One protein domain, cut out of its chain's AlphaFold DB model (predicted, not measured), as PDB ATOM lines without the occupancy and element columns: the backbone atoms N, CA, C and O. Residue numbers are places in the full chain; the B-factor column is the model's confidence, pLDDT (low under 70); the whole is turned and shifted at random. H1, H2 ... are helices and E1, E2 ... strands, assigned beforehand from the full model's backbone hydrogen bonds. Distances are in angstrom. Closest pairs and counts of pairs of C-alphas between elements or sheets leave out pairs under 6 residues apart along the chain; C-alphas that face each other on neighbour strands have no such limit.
ATOM      1  N   SER A   4     147.070 144.015 167.285       93.94
ATOM      2  CA  SER A   4     147.608 144.290 165.943       93.94
ATOM      3  C   SER A   4     147.206 143.259 164.883       93.94
ATOM      4  O   SER A   4     147.272 143.559 163.697       93.94
ATOM      5  N   ILE A   5     146.753 142.069 165.293       95.31
ATOM      6  CA  ILE A   5     146.197 141.036 164.400       95.31
ATOM      7  C   ILE A   5     144.688 140.861 164.599       95.31
ATOM      8  O   ILE A   5     144.118 139.840 164.209       95.31
ATOM      9  N   GLY A   6     144.026 141.835 165.231       95.75
ATOM     10  CA  GLY A   6     142.582 141.847 165.448       95.75
ATOM     11  C   GLY A   6     142.094 140.806 166.457       95.75
ATOM     12  O   GLY A   6     140.982 140.296 166.318       95.75
ATOM     13  N   ILE A   7     142.919 140.426 167.437       96.62
ATOM     14  CA  ILE A   7     142.524 139.549 168.545       96.62
ATOM     15  C   ILE A   7     142.370 140.395 169.805       96.62
ATOM     16  O   ILE A   7     143.343 140.904 170.362       96.62
ATOM     17  N   LYS A   8     141.129 140.517 170.279       96.69
ATOM     18  CA  LYS A   8     140.834 141.178 171.550       96.69
ATOM     19  C   LYS A   8     141.200 140.251 172.706       96.69
ATOM     20  O   LYS A   8     140.627 139.173 172.847       96.69
ATOM     21  N   TYR A   9     142.133 140.695 173.535       96.69
ATOM     22  CA  TYR A   9     142.547 140.015 174.756       96.69
ATOM     23  C   TYR A   9     141.988 140.735 175.992       96.69
ATOM     24  O   TYR A   9     141.393 141.813 175.888       96.69
ATOM     25  N   GLY A  10     142.085 140.097 177.157       96.06
ATOM     26  CA  GLY A  10     141.539 140.626 178.404       96.06
ATOM     27  C   GLY A  10     142.326 141.824 178.938       96.06
ATOM     28  O   GLY A  10     143.471 142.046 178.567       96.06
ATOM     29  N   ASN A  11     141.728 142.583 179.860       97.19
ATOM     30  CA  ASN A  11     142.431 143.662 180.555       97.19
ATOM     31  C   ASN A  11     143.584 143.088 181.397       97.19
ATOM     32  O   ASN A  11     143.324 142.388 182.378       97.19
ATOM     33  N   ILE A  12     144.834 143.358 181.017       97.38
ATOM     34  CA  ILE A  12     146.010 142.940 181.785       97.38
ATOM     35  C   ILE A  12     146.304 144.023 182.819       97.38
ATOM     36  O   ILE A  12     146.721 145.122 182.474       97.38
ATOM     37  N   ILE A  13     146.054 143.709 184.087       97.69
ATOM     38  CA  ILE A  13     146.223 144.642 185.206       97.69
ATOM     39  C   ILE A  13     147.681 144.690 185.658       97.69
ATOM     40  O   ILE A  13     148.162 145.736 186.080       97.69
ATOM     41  N   ASP A  14     148.366 143.550 185.605       97.12
ATOM     42  CA  ASP A  14     149.727 143.419 186.110       97.12
ATOM     43  C   ASP A  14     150.516 142.389 185.296       97.12
ATOM     44  O   ASP A  14     149.974 141.357 184.879       97.12
ATOM     45  N   CYS A  15     151.800 142.672 185.090       96.44
ATOM     46  CA  CYS A  15     152.746 141.785 184.426       96.44
ATOM     47  C   CYS A  15     154.067 141.797 185.200       96.44
ATOM     48  O   CYS A  15     154.756 142.814 185.239       96.44
ATOM     49  N   THR A  16     154.416 140.676 185.833       97.38
ATOM     50  CA  THR A  16     155.551 140.603 186.768       97.38
ATOM     51  C   THR A  16     156.559 139.519 186.417       97.38
ATOM     52  O   THR A  16     156.241 138.485 185.829       97.38
ATOM     53  N   VAL A  17     157.800 139.724 186.851       96.50
ATOM     54  CA  VAL A  17     158.850 138.708 186.769       96.50
ATOM     55  C   VAL A  17     158.847 137.860 188.039       96.50
ATOM     56  O   VAL A  17     158.873 138.369 189.160       96.50
ATOM     57  N   ASN A  18     158.831 136.539 187.876       92.75
ATOM     58  CA  ASN A  18     158.831 135.575 188.965       92.75
ATOM     59  C   ASN A  18     160.181 134.862 189.069       92.75
ATOM     60  O   ASN A  18     160.486 133.955 188.299       92.75
ATOM     61  N   THR A  19     160.958 135.215 190.089       88.25
ATOM     62  CA  THR A  19     162.272 134.614 190.380       88.25
ATOM     63  C   THR A  19     162.188 133.296 191.158       88.25
ATOM     64  O   THR A  19     163.187 132.601 191.338       88.25
ATOM     65  N   ARG A  20     160.995 132.930 191.647       83.56
ATOM     66  CA  ARG A  20     160.768 131.767 192.523       83.56
ATOM     67  C   ARG A  20     160.112 130.588 191.807       83.56
ATOM     68  O   ARG A  20     160.034 129.501 192.381       83.56
ATOM     69  N   ALA A  21     159.598 130.784 190.595       82.94
ATOM     70  CA  ALA A  21     158.956 129.730 189.823       82.94
ATOM     71  C   ALA A  21     159.976 128.644 189.433       82.94
ATOM     72  O   ALA A  21     161.051 128.923 188.913       82.94
ATOM     73  N   GLN A  22     159.635 127.386 189.719       76.62
ATOM     74  CA  GLN A  22     160.542 126.238 189.538       76.62
ATOM     75  C   GLN A  22     160.057 125.246 188.475       76.62
ATOM     76  O   GLN A  22     160.842 124.438 188.004       76.62
ATOM     77  N   LYS A  23     158.759 125.250 188.148       82.94
ATOM     78  CA  LYS A  23     158.116 124.219 187.309       82.94
ATOM     79  C   LYS A  23     157.259 124.784 186.174       82.94
ATOM     80  O   LYS A  23     156.480 124.051 185.580       82.94
ATOM     81  N   ARG A  24     157.302 126.096 185.961       90.19
ATOM     82  CA  ARG A  24     156.479 126.780 184.962       90.19
ATOM     83  C   ARG A  24     157.238 127.958 184.377       90.19
ATOM     84  O   ARG A  24     157.993 128.611 185.104       90.19
ATOM     85  N   TRP A  25     156.998 128.199 183.099       94.88
ATOM     86  CA  TRP A  25     157.611 129.259 182.303       94.88
ATOM     87  C   TRP A  25     156.881 130.588 182.467       94.88
ATOM     88  O   TRP A  25     157.514 131.624 182.627       94.88
ATOM     89  N   GLY A  26     155.554 130.540 182.540       96.12
ATOM     90  CA  GLY A  26     154.703 131.682 182.828       96.12
ATOM     91  C   GLY A  26     153.439 131.267 183.573       96.12
ATOM     92  O   GLY A  26     153.259 130.102 183.956       96.12
ATOM     93  N   GLN A  27     152.599 132.254 183.866       97.00
ATOM     94  CA  GLN A  27     151.222 132.041 184.280       97.00
ATOM     95  C   GLN A  27     150.377 133.286 184.031       97.00
ATOM     96  O   GLN A  27     150.632 134.338 184.615       97.00
ATOM     97  N   CYS A  28     149.267 133.094 183.334       97.81
ATOM     98  CA  CYS A  28     148.108 133.964 183.340       97.81
ATOM     99  C   CYS A  28     147.120 133.541 184.437       97.81
ATOM    100  O   CYS A  28     146.837 132.357 184.647       97.81
ATOM    101  N   ARG A  29     146.577 134.514 185.169       97.44
ATOM    102  CA  ARG A  29     145.525 134.300 186.167       97.44
ATOM    103  C   ARG A  29     144.439 135.351 185.997       97.44
ATOM    104  O   ARG A  29     144.730 136.540 185.985       97.44
ATOM    105  N   LYS A  30     143.183 134.906 185.962       97.19
ATOM    106  CA  LYS A  30     142.016 135.787 186.058       97.19
ATOM    107  C   LYS A  30     141.868 136.307 187.488       97.19
ATOM    108  O   LYS A  30     141.901 135.522 188.438       97.19
ATOM    109  N   VAL A  31     141.701 137.614 187.632       96.88
ATOM    110  CA  VAL A  31     141.509 138.323 188.903       96.88
ATOM    111  C   VAL A  31     140.301 139.265 188.786       96.88
ATOM    112  O   VAL A  31     139.825 139.508 187.673       96.88
ATOM    113  N   PRO A  32     139.760 139.804 189.894       96.75
ATOM    114  CA  PRO A  32     138.755 140.859 189.804       96.75
ATOM    115  C   PRO A  32     139.260 142.020 188.933       96.75
ATOM    116  O   PRO A  32     140.346 142.542 189.162       96.75
ATOM    117  N   GLY A  33     138.488 142.389 187.910       93.94
ATOM    118  CA  GLY A  33     138.816 143.485 186.989       93.94
ATOM    119  C   GLY A  33     139.692 143.124 185.780       93.94
ATOM    120  O   GLY A  33     139.890 143.983 184.919       93.94
ATOM    121  N   GLY A  34     140.209 141.892 185.665       97.38
ATOM    122  CA  GLY A  34     141.073 141.528 184.537       97.38
ATOM    123  C   GLY A  34     141.944 140.294 184.765       97.38
ATOM    124  O   GLY A  34     141.493 139.278 185.295       97.38
ATOM    125  N   TYR A  35     143.196 140.381 184.327       98.38
ATOM    126  CA  TYR A  35     144.175 139.300 184.373       98.38
ATOM    127  C   TYR A  35     145.527 139.803 184.871       98.38
ATOM    128  O   TYR A  35     145.909 140.945 184.629       98.38
ATOM    129  N   THR A  36     146.265 138.925 185.536       98.19
ATOM    130  CA  THR A  36     147.673 139.133 185.889       98.19
ATOM    131  C   THR A  36     148.517 138.096 185.173       98.19
ATOM    132  O   THR A  36     148.156 136.912 185.184       98.19
ATOM    133  N   ILE A  37     149.649 138.507 184.617       98.06
ATOM    134  CA  ILE A  37     150.624 137.614 183.993       98.06
ATOM    135  C   ILE A  37     151.899 137.620 184.838       98.06
ATOM    136  O   ILE A  37     152.334 138.662 185.319       98.06
ATOM    137  N   ASN A  38     152.506 136.455 185.045       96.81
ATOM    138  CA  ASN A  38     153.895 136.388 185.483       96.81
ATOM    139  C   ASN A  38     154.736 135.554 184.530       96.81
ATOM    140  O   ASN A  38     154.265 134.545 184.014       96.81
ATOM    141  N   ILE A  39     155.983 135.974 184.344       97.38
ATOM    142  CA  ILE A  39     156.981 135.311 183.506       97.38
ATOM    143  C   ILE A  39     158.139 134.869 184.396       97.38
ATOM    144  O   ILE A  39     158.565 135.601 185.288       97.38
ATOM    145  N   ASN A  40     158.630 133.650 184.209       95.12
ATOM    146  CA  ASN A  40     159.759 133.136 184.971       95.12
ATOM    147  C   ASN A  40     161.034 133.901 184.602       95.12
ATOM    148  O   ASN A  40     161.368 134.011 183.426       95.12
ATOM    149  N   ALA A  41     161.761 134.378 185.614       93.69
ATOM    150  CA  ALA A  41     162.981 135.165 185.441       93.69
ATOM    151  C   ALA A  41     164.052 134.467 184.589       93.69
ATOM    152  O   ALA A  41     164.843 135.145 183.951       93.69
ATOM    153  N   VAL A  42     164.058 133.128 184.551       91.75
ATOM    154  CA  VAL A  42     165.006 132.363 183.722       91.75
ATOM    155  C   VAL A  42     164.894 132.705 182.234       91.75
ATOM    156  O   VAL A  42     165.894 132.695 181.537       91.75
ATOM    157  N   LEU A  43     163.703 133.062 181.744       93.19
ATOM    158  CA  LEU A  43     163.501 133.423 180.338       93.19
ATOM    159  C   LEU A  43     164.037 134.818 179.990       93.19
ATOM    160  O   LEU A  43     164.040 135.178 178.822       93.19
ATOM    161  N   LEU A  44     164.432 135.610 180.989       92.62
ATOM    162  CA  LEU A  44     165.019 136.936 180.799       92.62
ATOM    163  C   LEU A  44     166.557 136.897 180.854       92.62
ATOM    164  O   LEU A  44     167.185 137.945 180.750       92.62
ATOM    165  N   ASP A  45     167.160 135.726 181.074       89.12
ATOM    166  CA  ASP A  45     168.615 135.566 181.034       89.12
ATOM    167  C   ASP A  45     169.108 135.732 179.591       89.12
ATOM    168  O   ASP A  45     168.592 135.074 178.687       89.12
ATOM    169  N   GLU A  46     170.112 136.583 179.384       87.06
ATOM    170  CA  GLU A  46     170.678 136.902 178.064       87.06
ATOM    171  C   GLU A  46     171.279 135.680 177.352       87.06
ATOM    172  O   GLU A  46     171.458 135.690 176.138       87.06
ATOM    173  N   GLN A  47     171.593 134.613 178.094       86.00
ATOM    174  CA  GLN A  47     172.090 133.358 177.524       86.00
ATOM    175  C   GLN A  47     170.977 132.482 176.933       86.00
ATOM    176  O   GLN A  47     171.271 131.504 176.245       86.00
ATOM    177  N   ASN A  48     169.713 132.792 177.224       88.00
ATOM    178  CA  ASN A  48     168.561 132.022 176.775       88.00
ATOM    179  C   ASN A  48     167.903 132.662 175.549       88.00
ATOM    180  O   ASN A  48     168.077 133.839 175.247       88.00
ATOM    181  N   SER A  49     167.122 131.862 174.825       89.19
ATOM    182  CA  SER A  49     166.466 132.308 173.596       89.19
ATOM    183  C   SER A  49     165.373 133.355 173.849       89.19
ATOM    184  O   SER A  49     164.416 133.108 174.592       89.19
ATOM    185  N   GLU A  50     165.444 134.480 173.127       92.69
ATOM    186  CA  GLU A  50     164.359 135.468 173.062       92.69
ATOM    187  C   GLU A  50     163.049 134.848 172.546       92.69
ATOM    188  O   GLU A  50     161.971 135.189 173.034       92.69
ATOM    189  N   ASP A  51     163.114 133.867 171.638       94.00
ATOM    190  CA  ASP A  51     161.924 133.161 171.150       94.00
ATOM    191  C   ASP A  51     161.238 132.375 172.271       94.00
ATOM    192  O   ASP A  51     160.008 132.291 172.315       94.00
ATOM    193  N   GLY A  52     162.000 131.825 173.219       94.12
ATOM    194  CA  GLY A  52     161.455 131.157 174.399       94.12
ATOM    195  C   GLY A  52     160.654 132.111 175.283       94.12
ATOM    196  O   GLY A  52     159.529 131.793 175.703       94.12
ATOM    197  N   LEU A  53     161.201 133.304 175.523       95.31
ATOM    198  CA  LEU A  53     160.513 134.384 176.226       95.31
ATOM    199  C   LEU A  53     159.245 134.796 175.476       95.31
ATOM    200  O   LEU A  53     158.159 134.846 176.064       95.31
ATOM    201  N   MET A  54     159.362 135.020 174.169       96.06
ATOM    202  CA  MET A  54     158.285 135.585 173.371       96.06
ATOM    203  C   MET A  54     157.128 134.595 173.177       96.06
ATOM    204  O   MET A  54     155.963 134.932 173.412       96.06
ATOM    205  N   ASN A  55     157.434 133.323 172.909       96.31
ATOM    206  CA  ASN A  55     156.441 132.249 172.917       96.31
ATOM    207  C   ASN A  55     155.713 132.155 174.267       96.31
ATOM    208  O   ASN A  55     154.505 131.929 174.309       96.31
ATOM    209  N   THR A  56     156.423 132.339 175.384       96.69
ATOM    210  CA  THR A  56     155.810 132.284 176.721       96.69
ATOM    211  C   THR A  56     154.880 133.471 176.966       96.69
ATOM    212  O   THR A  56     153.747 133.273 177.395       96.69
ATOM    213  N   ILE A  57     155.296 134.698 176.646       96.88
ATOM    214  CA  ILE A  57     154.437 135.883 176.796       96.88
ATOM    215  C   ILE A  57     153.171 135.744 175.938       96.88
ATOM    216  O   ILE A  57     152.070 135.985 176.434       96.88
ATOM    217  N   LEU A  58     153.302 135.310 174.680       97.38
ATOM    218  CA  LEU A  58     152.159 135.111 173.785       97.38
ATOM    219  C   LEU A  58     151.223 134.001 174.279       97.38
ATOM    220  O   LEU A  58     150.005 134.164 174.199       97.38
ATOM    221  N   HIS A  59     151.764 132.918 174.845       97.81
ATOM    222  CA  HIS A  59     150.981 131.853 175.474       97.81
ATOM    223  C   HIS A  59     150.122 132.386 176.626       97.81
ATOM    224  O   HIS A  59     148.909 132.158 176.664       97.81
ATOM    225  N   GLU A  60     150.734 133.125 177.554       98.00
ATOM    226  CA  GLU A  60     150.017 133.661 178.712       98.00
ATOM    227  C   GLU A  60     149.026 134.763 178.318       98.00
ATOM    228  O   GLU A  60     147.926 134.848 178.870       98.00
ATOM    229  N   LEU A  61     149.361 135.580 177.317       97.75
ATOM    230  CA  LEU A  61     148.455 136.594 176.794       97.75
ATOM    231  C   LEU A  61     147.247 135.959 176.091       97.75
ATOM    232  O   LEU A  61     146.118 136.405 176.303       97.75
ATOM    233  N   ALA A  62     147.449 134.878 175.329       98.00
ATOM    234  CA  ALA A  62     146.372 134.124 174.689       98.00
ATOM    235  C   ALA A  62     145.367 133.567 175.711       98.00
ATOM    236  O   ALA A  62     144.169 133.539 175.436       98.00
ATOM    237  N   HIS A  63     145.809 133.207 176.922       98.25
ATOM    238  CA  HIS A  63     144.898 132.792 177.994       98.25
ATOM    239  C   HIS A  63     143.935 133.889 178.463       98.25
ATOM    240  O   HIS A  63     142.864 133.572 178.980       98.25
ATOM    241  N   SER A  64     144.272 135.165 178.262       97.88
ATOM    242  CA  SER A  64     143.382 136.278 178.615       97.88
ATOM    243  C   SER A  64     142.280 136.540 177.578       97.88
ATOM    244  O   SER A  64     141.357 137.309 177.856       97.88
ATOM    245  N   VAL A  65     142.353 135.917 176.394       97.94
ATOM    246  CA  VAL A  65     141.291 135.976 175.380       97.94
ATOM    247  C   VAL A  65     140.059 135.229 175.895       97.94
ATOM    248  O   VAL A  65     140.164 134.196 176.563       97.94
ATOM    249  N   ASP A  66     138.870 135.755 175.604       96.00
ATOM    250  CA  ASP A  66     137.631 135.155 176.092       96.00
ATOM    251  C   ASP A  66     137.477 133.697 175.623       96.00
ATOM    252  O   ASP A  66     137.820 133.333 174.495       96.00
ATOM    253  N   GLY A  67     137.038 132.827 176.532       96.50
ATOM    254  CA  GLY A  67     136.963 131.383 176.289       96.50
ATOM    255  C   GLY A  67     138.308 130.663 176.083       96.50
ATOM    256  O   GLY A  67     138.291 129.498 175.694       96.50
ATOM    257  N   CYS A  68     139.455 131.305 176.343       97.44
ATOM    258  CA  CYS A  68     140.794 130.737 176.108       97.44
ATOM    259  C   CYS A  68     141.571 130.403 177.396       97.44
ATOM    260  O   CYS A  68     142.757 130.094 177.345       97.44
ATOM    261  N   MET A  69     140.925 130.399 178.568       96.19
ATOM    262  CA  MET A  69     141.570 130.022 179.845       96.19
ATOM    263  C   MET A  69     142.016 128.551 179.912       96.19
ATOM    264  O   MET A  69     142.730 128.157 180.831       96.19
ATOM    265  N   ASN A  70     141.593 127.731 178.953       95.50
ATOM    266  CA  ASN A  70     142.099 126.385 178.725       95.50
ATOM    267  C   ASN A  70     142.665 126.279 177.300       95.50
ATOM    268  O   ASN A  70     142.350 127.089 176.433       95.50
ATOM    269  N   HIS A  71     143.458 125.243 177.021       96.94
ATOM    270  CA  HIS A  71     144.001 124.972 175.679       96.94
ATOM    271  C   HIS A  71     142.971 124.308 174.736       96.94
ATOM    272  O   HIS A  71     143.295 123.372 173.998       96.94
ATOM    273  N   GLY A  72     141.706 124.740 174.816       97.12
ATOM    274  CA  GLY A  72     140.587 124.266 174.000       97.12
ATOM    275  C   GLY A  72     140.598 124.816 172.567       97.12
ATOM    276  O   GLY A  72     141.577 125.411 172.119       97.12
ATOM    277  N   ALA A  73     139.497 124.622 171.832       97.69
ATOM    278  CA  ALA A  73     139.395 125.018 170.422       97.69
ATOM    279  C   ALA A  73     139.647 126.521 170.195       97.69
ATOM    280  O   ALA A  73     140.412 126.879 169.303       97.69
ATOM    281  N   ASN A  74     139.083 127.385 171.046       97.75
ATOM    282  CA  ASN A  74     139.261 128.837 170.943       97.75
ATOM    283  C   ASN A  74     140.730 129.242 171.118       97.75
ATOM    284  O   ASN A  74     141.268 129.988 170.303       97.75
ATOM    285  N   TRP A  75     141.410 128.684 172.124       98.38
ATOM    286  CA  TRP A  75     142.828 128.964 172.356       98.38
ATOM    287  C   TRP A  75     143.695 128.473 171.193       98.38
ATOM    288  O   TRP A  75     144.578 129.194 170.743       98.38
ATOM    289  N   LYS A  76     143.407 127.288 170.635       98.12
ATOM    290  CA  LYS A  76     144.117 126.770 169.450       98.12
ATOM    291  C   LYS A  76     143.917 127.653 168.216       98.12
ATOM    292  O   LYS A  76     144.862 127.851 167.458       98.12
ATOM    293  N   ALA A  77     142.720 128.206 168.022       97.69
ATOM    294  CA  ALA A  77     142.457 129.149 166.938       97.69
ATOM    295  C   ALA A  77     143.266 130.447 167.111       97.69
ATOM    296  O   ALA A  77     143.842 130.951 166.148       97.69
ATOM    297  N   VAL A  78     143.372 130.958 168.342       98.06
ATOM    298  CA  VAL A  78     144.242 132.101 168.671       98.06
ATOM    299  C   VAL A  78     145.714 131.759 168.420       98.06
ATOM    300  O   VAL A  78     146.395 132.521 167.738       98.06
ATOM    301  N   ALA A  79     146.191 130.602 168.886       97.75
ATOM    302  CA  ALA A  79     147.558 130.127 168.664       97.75
ATOM    303  C   ALA A  79     147.904 130.017 167.171       97.75
ATOM    304  O   ALA A  79     148.953 130.491 166.743       97.75
ATOM    305  N   SER A  80     146.994 129.477 166.355       97.81
ATOM    306  CA  SER A  80     147.178 129.409 164.902       97.81
ATOM    307  C   SER A  80     147.299 130.797 164.273       97.81
ATOM    308  O   SER A  80     148.155 130.995 163.417       97.81
ATOM    309  N   ARG A  81     146.493 131.773 164.708       97.94
ATOM    310  CA  ARG A  81     146.590 133.155 164.214       97.94
ATOM    311  C   ARG A  81     147.894 133.834 164.631       97.94
ATOM    312  O   ARG A  81     148.450 134.586 163.839       97.94
ATOM    313  N   ILE A  82     148.378 133.564 165.844       97.62
ATOM    314  CA  ILE A  82     149.683 134.039 166.323       97.62
ATOM    315  C   ILE A  82     150.799 133.489 165.434       97.62
ATOM    316  O   ILE A  82     151.613 134.267 164.941       97.62
ATOM    317  N   TYR A  83     150.792 132.180 165.171       97.50
ATOM    318  CA  TYR A  83     151.765 131.549 164.285       97.50
ATOM    319  C   TYR A  83     151.721 132.153 162.876       97.50
ATOM    320  O   TYR A  83     152.748 132.569 162.354       97.50
ATOM    321  N   SER A  84     150.535 132.288 162.275       97.25
ATOM    322  CA  SER A  84     150.402 132.867 160.932       97.25
ATOM    323  C   SER A  84     150.884 134.315 160.834       97.25
ATOM    324  O   SER A  84     151.336 134.723 159.769       97.25
ATOM    325  N   ALA A  85     150.765 135.098 161.906       96.75
ATOM    326  CA  ALA A  85     151.154 136.504 161.896       96.75
ATOM    327  C   ALA A  85     152.630 136.739 162.246       96.75
ATOM    328  O   ALA A  85     153.226 137.683 161.735       96.75
ATOM    329  N   TYR A  86     153.198 135.917 163.133       95.56
ATOM    330  CA  TYR A  86     154.501 136.194 163.748       95.56
ATOM    331  C   TYR A  86     155.493 135.031 163.693       95.56
ATOM    332  O   TYR A  86     156.639 135.207 164.079       95.56
ATOM    333  N   GLY A  87     155.069 133.840 163.272       96.06
ATOM    334  CA  GLY A  87     155.901 132.632 163.278       96.06
ATOM    335  C   GLY A  87     156.068 131.973 164.653       96.06
ATOM    336  O   GLY A  87     156.674 130.910 164.741       96.06
ATOM    337  N   TYR A  88     155.503 132.545 165.722       96.25
ATOM    338  CA  TYR A  88     155.576 131.975 167.070       96.25
ATOM    339  C   TYR A  88     154.613 130.794 167.245       96.25
ATOM    340  O   TYR A  88     153.392 130.963 167.311       96.25
ATOM    341  N   GLU A  89     155.164 129.584 167.339       94.50
ATOM    342  CA  GLU A  89     154.408 128.359 167.606       94.50
ATOM    343  C   GLU A  89     154.195 128.167 169.117       94.50
ATOM    344  O   GLU A  89     154.916 127.427 169.789       94.50
ATOM    345  N   ILE A  90     153.175 128.824 169.676       95.81
ATOM    346  CA  ILE A  90     152.829 128.618 171.086       95.81
ATOM    347  C   ILE A  90     152.192 127.236 171.305       95.81
ATOM    348  O   ILE A  90     151.135 126.911 170.758       95.81
ATOM    349  N   LYS A  91     152.818 126.409 172.149       93.38
ATOM    350  CA  LYS A  91     152.351 125.052 172.473       93.38
ATOM    351  C   LYS A  91     151.640 125.015 173.823       93.38
ATOM    352  O   LYS A  91     151.739 125.932 174.632       93.38
ATOM    353  N   ARG A  92     150.913 123.926 174.088       92.31
ATOM    354  CA  ARG A  92     150.270 123.669 175.394       92.31
ATOM    355  C   ARG A  92     151.295 123.414 176.506       92.31
ATOM    356  O   ARG A  92     151.060 123.773 177.656       92.31
ATOM    357  N   THR A  93     152.373 122.722 176.170       89.25
ATOM    358  CA  THR A  93     153.458 122.335 177.071       89.25
ATOM    359  C   THR A  93     154.763 122.508 176.325       89.25
ATOM    360  O   THR A  93     154.835 122.087 175.174       89.25
ATOM    361  N   ASP A  94     155.765 123.048 177.006       86.56
ATOM    362  CA  ASP A  94     157.100 123.265 176.459       86.56
ATOM    363  C   ASP A  94     158.146 122.738 177.440       86.56
ATOM    364  O   ASP A  94     158.008 122.921 178.661       86.56
ATOM    365  N   SER A  95     159.185 122.101 176.908       88.19
ATOM    366  CA  SER A  95     160.381 121.728 177.660       88.19
ATOM    367  C   SER A  95     161.340 122.917 177.832       88.19
ATOM    368  O   SER A  95     161.064 124.028 177.377       88.19
ATOM    369  N   ALA A  96     162.457 122.711 178.533       87.06
ATOM    370  CA  ALA A  96     163.506 123.728 178.617       87.06
ATOM    371  C   ALA A  96     164.171 123.941 177.250       87.06
ATOM    372  O   ALA A  96     164.422 125.076 176.852       87.06
ATOM    373  N   GLU A  97     164.363 122.854 176.501       88.00
ATOM    374  CA  GLU A  97     164.899 122.866 175.142       88.00
ATOM    375  C   GLU A  97     163.975 123.617 174.178       88.00
ATOM    376  O   GLU A  97     164.456 124.470 173.437       88.00
ATOM    377  N   ASP A  98     162.653 123.387 174.236       88.75
ATOM    378  CA  ASP A  98     161.666 124.151 173.446       88.75
ATOM    379  C   ASP A  98     161.765 125.664 173.713       88.75
ATOM    380  O   ASP A  98     161.475 126.482 172.841       88.75
ATOM    381  N   LYS A  99     162.152 126.052 174.935       89.25
ATOM    382  CA  LYS A  99     162.315 127.453 175.340       89.25
ATOM    383  C   LYS A  99     163.714 128.002 175.089       89.25
ATOM    384  O   LYS A  99     163.956 129.157 175.427       89.25
ATOM    385  N   GLY A 100     164.633 127.203 174.548       88.50
ATOM    386  CA  GLY A 100     166.036 127.590 174.415       88.50
ATOM    387  C   GLY A 100     166.638 128.028 175.750       88.50
ATOM    388  O   GLY A 100     167.465 128.937 175.781       88.50
TER     389      GLY A 100
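What this domain is: This is residues 4 to 100 of the 150 residues of the protein "Predicted Zn-dependent metalloprotease, SprT family" of Ruminococcus bromii (UniProt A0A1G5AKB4). A small three-stranded sheet has one long helix, H2, laid along one face and its other face bare; a second long helix, H3, folds back from the end of H2 and packs on it, off the sheet. A very short helix, H1, makes the turn from the sheet's inner strand E3 toward H2, and residues 87 to 100 form a closing stretch with no named element. The printed part has 97 residues, with three named strands followed by three named helices, in the order E1, E2, E3, H1, H2, H3; the sheet's order is E1, E3, E2, mixed. The class is mixed, helices and strands. The whole is compact and rounded, with a radius of gyration of the C-alphas of 12.9 A and spans of 33 by 32 by 23 A.

Where its parts are: In the sheet, E1 is residues 12 to 18, 16.4 A long, beginning at C-alpha 12 at (146.010, 142.940, 181.785). E3 is residues 34 to 40, 20.5 A, and E2 is residues 26 to 31, 16.0 A. H2 is residues 50 to 63, 20.3 A, beginning at C-alpha 50 at (164.359, 135.468, 173.062). H1 is residues 41 to 44, 5.4 A. H3 is residues 73 to 86, 19.9 A, ending at C-alpha 86 at (154.501, 136.194, 163.748).

How they stand to each other: E1 and E3 are parallel, at 18 degrees, with N 13 and O 35 within hydrogen-bond range at 2.8 A. E3 and E2 are antiparallel, at 161 degrees, and form a hairpin; N 27 and O 38 are 2.8 A apart. E1 and E2 are the edge strands. H2 is on the sheet at a height of 9.1 A, over E3 and E2, and runs along the strands, at 23 degrees to E3 on the local plane. This is an arrangement of two layers, a helix on one face of a sheet. The closest C-alphas of H2 and E2 are those of Cys 28 and Glu 60, 5.0 A apart. H2 touches H3 with residues 58 to 63 alone, the closest C-alphas being those of Ala 62 and Trp 75, 6.7 A apart. The two form a helical hairpin and run opposite ways at a tilt of 36 degrees, only just steep. H3 is not on the sheet. H1 only grazes the sheet with residues 41 to 44, and H1 and H2 touch only at the corner, at the C-alphas of Leu 43 and Leu 53, 5.2 A apart. In H2 and H3 every O i to N i+4 pair is within hydrogen-bond range; H1 is too short for such a pair.

The domain as a whole: The C-alphas of Pro 32 and Gln 47 are the two farthest apart, at 36.3 A. The printed part has no cut, and no link is long. The mean pLDDT of the printed part is 94.5, and no printed residue is under 70.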